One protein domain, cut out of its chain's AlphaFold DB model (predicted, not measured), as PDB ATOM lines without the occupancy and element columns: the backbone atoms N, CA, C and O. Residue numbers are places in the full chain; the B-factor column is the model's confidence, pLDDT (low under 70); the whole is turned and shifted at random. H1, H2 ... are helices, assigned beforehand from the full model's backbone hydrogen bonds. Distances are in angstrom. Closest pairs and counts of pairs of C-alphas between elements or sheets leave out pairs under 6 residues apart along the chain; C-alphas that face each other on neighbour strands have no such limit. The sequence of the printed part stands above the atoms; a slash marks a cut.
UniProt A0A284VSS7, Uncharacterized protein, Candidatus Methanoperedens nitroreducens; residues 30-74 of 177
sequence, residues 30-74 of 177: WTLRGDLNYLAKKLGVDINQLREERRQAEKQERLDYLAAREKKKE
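Overview. This is residues 30 to 74 of the 177 residues of an uncharacterized protein of Candidatus Methanoperedens nitroreducens (UniProt A0A284VSS7). One long straight helix, H2, makes the length of this model, and a shorter helix, H1, is set at its first end to make an L, the two joined at the corner by a tight link. Most of H2 and the first residues of H1 stick out free. The printed part has 45 residues with two named helices, H1 then H2, and no named strand; the class is all helix. It is extended, with a radius of gyration of the C-alphas of 16.9 A, and spans 50 by 21 by 10 A.

Along the chain. Find C-alpha 47 at (149.964, 191.401, 145.146); from there H2, residues 47 to 74, runs 40.8 A to C-alpha 74 at (184.571, 194.683, 166.556). Go back to C-alpha 30 at (136.583, 196.553, 152.268), where H1, residues 30 to 43, begins; it is 20.3 A long.

Arrangement. H2 and H1 are close but not clearly touching, with the C-alphas of Ile 47 and Ala 40 the closest, 6.3 A apart. Their lines are about perpendicular, at 88 degrees. In H1 and H2 every O i to N i+4 pair is within hydrogen-bond range.

Size, cuts and confidence. Look to Thr 31 and Glu 74 for the two C-alphas farthest apart, 51.0 A. Residues 49 to 74 of H2 and 30 to 35 of H1 stand free. The printed part has no cut, and its one link, H1 to H2, is tight. The mean pLDDT of the printed part is 78.0; residues 30 to 33 are under 70.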
ATOM      1  N   TRP A  30     137.217 197.431 153.255       59.22
ATOM      2  CA  TRP A  30     136.583 196.553 152.268       59.22
ATOM      3  C   TRP A  30     136.705 197.091 150.840       59.22
ATOM      4  O   TRP A  30     136.991 196.319 149.922       59.22
ATOM      5  N   THR A  31     136.558 198.405 150.650       65.31
ATOM      6  CA  THR A  31     136.765 199.058 149.349       65.31
ATOM      7  C   THR A  31     138.245 199.061 148.976       65.31
ATOM      8  O   THR A  31     138.580 198.712 147.850       65.31
ATOM      9  N   LEU A  32     139.139 199.271 149.952       66.75
ATOM     10  CA  LEU A  32     140.592 199.165 149.772       66.75
ATOM     11  C   LEU A  32     141.014 197.812 149.173       66.75
ATOM     12  O   LEU A  32     141.827 197.760 148.252       66.75
ATOM     13  N   ARG A  33     140.470 196.697 149.679       66.56
ATOM     14  CA  ARG A  33     140.780 195.358 149.145       66.56
ATOM     15  C   ARG A  33     140.261 195.164 147.721       66.56
ATOM     16  O   ARG A  33     140.956 194.546 146.916       66.56
ATOM     17  N   GLY A  34     139.070 195.677 147.417       70.19
ATOM     18  CA  GLY A  34     138.501 195.650 146.068       70.19
ATOM     19  C   GLY A  34     139.353 196.432 145.066       70.19
ATOM     20  O   GLY A  34     139.716 195.894 144.021       70.19
ATOM     21  N   ASP A  35     139.750 197.651 145.431       72.00
ATOM     22  CA  ASP A  35     140.541 198.550 144.586       72.00
ATOM     23  C   ASP A  35     141.967 198.039 144.364       72.00
ATOM     24  O   ASP A  35     142.480 198.080 143.245       72.00
ATOM     25  N   LEU A  36     142.598 197.476 145.400       70.69
ATOM     26  CA  LEU A  36     143.908 196.837 145.271       70.69
ATOM     27  C   LEU A  36     143.849 195.637 144.319       70.69
ATOM     28  O   LEU A  36     144.688 195.530 143.427       70.69
ATOM     29  N   ASN A  37     142.841 194.770 144.452       74.81
ATOM     30  CA  ASN A  37     142.666 193.626 143.552       74.81
ATOM     31  C   ASN A  37     142.387 194.065 142.105       74.81
ATOM     32  O   ASN A  37     142.883 193.443 141.164       74.81
ATOM     33  N   TYR A  38     141.628 195.147 141.917       75.56
ATOM     34  CA  TYR A  38     141.392 195.745 140.605       75.56
ATOM     35  C   TYR A  38     142.689 196.286 139.982       75.56
ATOM     36  O   TYR A  38     142.995 195.976 138.828       75.56
ATOM     37  N   LEU A  39     143.488 197.034 140.749       73.88
ATOM     38  CA  LEU A  39     144.777 197.576 140.304       73.88
ATOM     39  C   LEU A  39     145.779 196.474 139.958       73.88
ATOM     40  O   LEU A  39     146.414 196.530 138.908       73.88
ATOM     41  N   ALA A  40     145.875 195.445 140.794       76.56
ATOM     42  CA  ALA A  40     146.734 194.290 140.566       76.56
ATOM     43  C   ALA A  40     146.386 193.554 139.271       76.56
ATOM     44  O   ALA A  40     147.262 193.267 138.457       76.56
ATOM     45  N   LYS A  41     145.089 193.339 139.025       76.62
ATOM     46  CA  LYS A  41     144.598 192.716 137.793       76.62
ATOM     47  C   LYS A  41     144.848 193.587 136.558       76.62
ATOM     48  O   LYS A  41     145.176 193.052 135.504       76.62
ATOM     49  N   LYS A  42     144.721 194.911 136.679       80.69
ATOM     50  CA  LYS A  42     144.987 195.873 135.594       80.69
ATOM     51  C   LYS A  42     146.473 195.948 135.230       80.69
ATOM     52  O   LYS A  42     146.801 196.111 134.061       80.69
ATOM     53  N   LEU A  43     147.351 195.844 136.225       78.62
ATOM     54  CA  LEU A  43     148.804 195.897 136.051       78.62
ATOM     55  C   LEU A  43     149.424 194.520 135.760       78.62
ATOM     56  O   LEU A  43     150.599 194.450 135.416       78.62
ATOM     57  N   GLY A  44     148.651 193.436 135.884       77.81
ATOM     58  CA  GLY A  44     149.124 192.068 135.663       77.81
ATOM     59  C   GLY A  44     150.083 191.567 136.745       77.81
ATOM     60  O   GLY A  44     150.907 190.703 136.467       77.81
ATOM     61  N   VAL A  45     150.002 192.116 137.961       79.50
ATOM     62  CA  VAL A  45     150.945 191.828 139.049       79.50
ATOM     63  C   VAL A  45     150.246 191.075 140.174       79.50
ATOM     64  O   VAL A  45     149.143 191.442 140.579       79.50
ATOM     65  N   ASP A  46     150.893 190.043 140.717       80.12
ATOM     66  CA  ASP A  46     150.406 189.351 141.909       80.12
ATOM     67  C   ASP A  46     150.792 190.137 143.176       80.12
ATOM     68  O   ASP A  46     151.965 190.254 143.541       80.12
ATOM     69  N   ILE A  47     149.786 190.675 143.875       74.62
ATOM     70  CA  ILE A  47     149.964 191.401 145.146       74.62
ATOM     71  C   ILE A  47     150.690 190.544 146.182       74.62
ATOM     72  O   ILE A  47     151.449 191.073 146.994       74.62
ATOM     73  N   ASN A  48     150.444 189.235 146.198       78.75
ATOM     74  CA  ASN A  48     151.080 188.353 147.168       78.75
ATOM     75  C   ASN A  48     152.573 188.213 146.879       78.75
ATOM     76  O   ASN A  48     153.367 188.208 147.817       78.75
ATOM     77  N   GLN A  49     152.952 188.197 145.601       81.25
ATOM     78  CA  GLN A  49     154.345 188.170 145.174       81.25
ATOM     79  C   GLN A  49     155.064 189.475 145.553       81.25
ATOM     80  O   GLN A  49     156.092 189.421 146.221       81.25
ATOM     81  N   LEU A  50     154.454 190.640 145.298       78.62
ATOM     82  CA  LEU A  50     154.992 191.942 145.733       78.62
ATOM     83  C   LEU A  50     155.151 192.050 147.259       78.62
ATOM     84  O   LEU A  50     156.111 192.634 147.760       78.62
ATOM     85  N   ARG A  51     154.203 191.500 148.027       80.00
ATOM     86  CA  ARG A  51     154.287 191.470 149.497       80.00
ATOM     87  C   ARG A  51     155.407 190.562 149.986       80.00
ATOM     88  O   ARG A  51     156.034 190.873 150.997       80.00
ATOM     89  N   GLU A  52     155.642 189.447 149.306       82.06
ATOM     90  CA  GLU A  52     156.722 188.530 149.650       82.06
ATOM     91  C   GLU A  52     158.090 189.121 149.307       82.06
ATOM     92  O   GLU A  52     158.974 189.117 150.158       82.06
ATOM     93  N   GLU A  53     158.229 189.737 148.132       81.56
ATOM     94  CA  GLU A  53     159.434 190.470 147.726       81.56
ATOM     95  C   GLU A  53     159.769 191.589 148.718       81.56
ATOM     96  O   GLU A  53     160.913 191.706 149.160       81.56
ATOM     97  N   ARG A  54     158.763 192.352 149.169       81.12
ATOM     98  CA  ARG A  54     158.960 193.394 150.187       81.12
ATOM     99  C   ARG A  54     159.396 192.814 151.534       81.12
ATOM    100  O   ARG A  54     160.328 193.328 152.145       81.12
ATOM    101  N   ARG A  55     158.779 191.711 151.979       82.81
ATOM    102  CA  ARG A  55     159.172 191.019 153.221       82.81
ATOM    103  C   ARG A  55     160.587 190.450 153.149       82.81
ATOM    104  O   ARG A  55     161.274 190.421 154.169       82.81
ATOM    105  N   GLN A  56     161.019 189.970 151.986       84.81
ATOM    106  CA  GLN A  56     162.376 189.464 151.789       84.81
ATOM    107  C   GLN A  56     163.401 190.602 151.756       84.81
ATOM    108  O   GLN A  56     164.412 190.506 152.447       84.81
ATOM    109  N   ALA A  57     163.108 191.703 151.059       83.25
ATOM    110  CA  ALA A  57     163.963 192.888 151.032       83.25
ATOM    111  C   ALA A  57     164.152 193.498 152.434       83.25
ATOM    112  O   ALA A  57     165.284 193.697 152.869       83.25
ATOM    113  N   GLU A  58     163.070 193.681 153.198       79.88
ATOM    114  CA  GLU A  58     163.136 194.191 154.578       79.88
ATOM    115  C   GLU A  58     163.935 193.262 155.511       79.88
ATOM    116  O   GLU A  58     164.652 193.719 156.406       79.88
ATOM    117  N   LYS A  59     163.845 191.937 155.313       87.88
ATOM    118  CA  LYS A  59     164.669 190.970 156.055       87.88
ATOM    119  C   LYS A  59     166.148 191.098 155.701       87.88
ATOM    120  O   LYS A  59     166.971 191.065 156.615       87.88
ATOM    121  N   GLN A  60     166.474 191.245 154.419       80.44
ATOM    122  CA  GLN A  60     167.849 191.391 153.950       80.44
ATOM    123  C   GLN A  60     168.479 192.675 154.510       80.44
ATOM    124  O   GLN A  60     169.521 192.610 155.157       80.44
ATOM    125  N   GLU A  61     167.787 193.815 154.402       80.00
ATOM    126  CA  GLU A  61     168.249 195.098 154.948       80.00
ATOM    127  C   GLU A  61     168.469 195.038 156.465       80.00
ATOM    128  O   GLU A  61     169.440 195.584 156.996       80.00
ATOM    129  N   ARG A  62     167.595 194.327 157.189       84.62
ATOM    130  CA  ARG A  62     167.745 194.136 158.634       84.62
ATOM    131  C   ARG A  62     168.970 193.290 158.982       84.62
ATOM    132  O   ARG A  62     169.640 193.591 159.973       84.62
ATOM    133  N   LEU A  63     169.260 192.246 158.208       85.88
ATOM    134  CA  LEU A  63     170.450 191.414 158.394       85.88
ATOM    135  C   LEU A  63     171.728 192.201 158.085       85.88
ATOM    136  O   LEU A  63     172.663 192.176 158.886       85.88
ATOM    137  N   ASP A  64     171.732 192.971 157.000       84.50
ATOM    138  CA  ASP A  64     172.868 193.805 156.607       84.50
ATOM    139  C   ASP A  64     173.153 194.900 157.645       84.50
ATOM    140  O   ASP A  64     174.307 195.137 158.015       84.50
ATOM    141  N   TYR A  65     172.105 195.512 158.206       83.69
ATOM    142  CA  TYR A  65     172.236 196.474 159.300       83.69
ATOM    143  C   TYR A  65     172.849 195.850 160.564       83.69
ATOM    144  O   TYR A  65     173.717 196.455 161.202       83.69
ATOM    145  N   LEU A  66     172.428 194.637 160.935       82.94
ATOM    146  CA  LEU A  66     172.987 193.927 162.089       82.94
ATOM    147  C   LEU A  66     174.459 193.562 161.864       82.94
ATOM    148  O   LEU A  66     175.287 193.852 162.730       82.94
ATOM    149  N   ALA A  67     174.803 193.036 160.689       85.19
ATOM    150  CA  ALA A  67     176.180 192.697 160.333       85.19
ATOM    151  C   ALA A  67     177.097 193.935 160.316       85.19
ATOM    152  O   ALA A  67     178.218 193.901 160.828       85.19
ATOM    153  N   ALA A  68     176.617 195.065 159.786       83.81
ATOM    154  CA  ALA A  68     177.356 196.327 159.810       83.81
ATOM    155  C   ALA A  68     177.577 196.838 161.244       83.81
ATOM    156  O   ALA A  68     178.650 197.360 161.568       83.81
ATOM    157  N   ARG A  69     176.584 196.670 162.124       81.00
ATOM    158  CA  ARG A  69     176.682 197.055 163.535       81.00
ATOM    159  C   ARG A  69     177.681 196.187 164.302       81.00
ATOM    160  O   ARG A  69     178.426 196.725 165.119       81.00
ATOM    161  N   GLU A  70     177.718 194.882 164.048       75.50
ATOM    162  CA  GLU A  70     178.706 193.981 164.655       75.50
ATOM    163  C   GLU A  70     180.127 194.310 164.197       75.50
ATOM    164  O   GLU A  70     181.004 194.480 165.042       75.50
ATOM    165  N   LYS A  71     180.337 194.542 162.895       79.94
ATOM    166  CA  LYS A  71     181.643 194.977 162.373       79.94
ATOM    167  C   LYS A  71     182.131 196.276 163.017       79.94
ATOM    168  O   LYS A  71     183.300 196.372 163.376       79.94
ATOM    169  N   LYS A  72     181.253 197.271 163.208       75.88
ATOM    170  CA  LYS A  72     181.625 198.518 163.905       75.88
ATOM    171  C   LYS A  72     182.056 198.262 165.349       75.88
ATOM    172  O   LYS A  72     183.084 198.785 165.767       75.88
ATOM    173  N   LYS A  73     181.317 197.424 166.083       72.50
ATOM    174  CA  LYS A  73     181.683 197.048 167.457       72.50
ATOM    175  C   LYS A  73     183.037 196.346 167.511       72.50
ATOM    176  O   LYS A  73     183.838 196.683 168.371       72.50
ATOM    177  N   GLU A  74     183.304 195.420 166.594       72.69
ATOM    178  CA  GLU A  74     184.571 194.683 166.556       72.69
ATOM    179  C   GLU A  74     185.772 195.598 166.255       72.69
ATOM    180  O   GLU A  74     186.848 195.449 166.835       72.69
TER     181      GLU A  74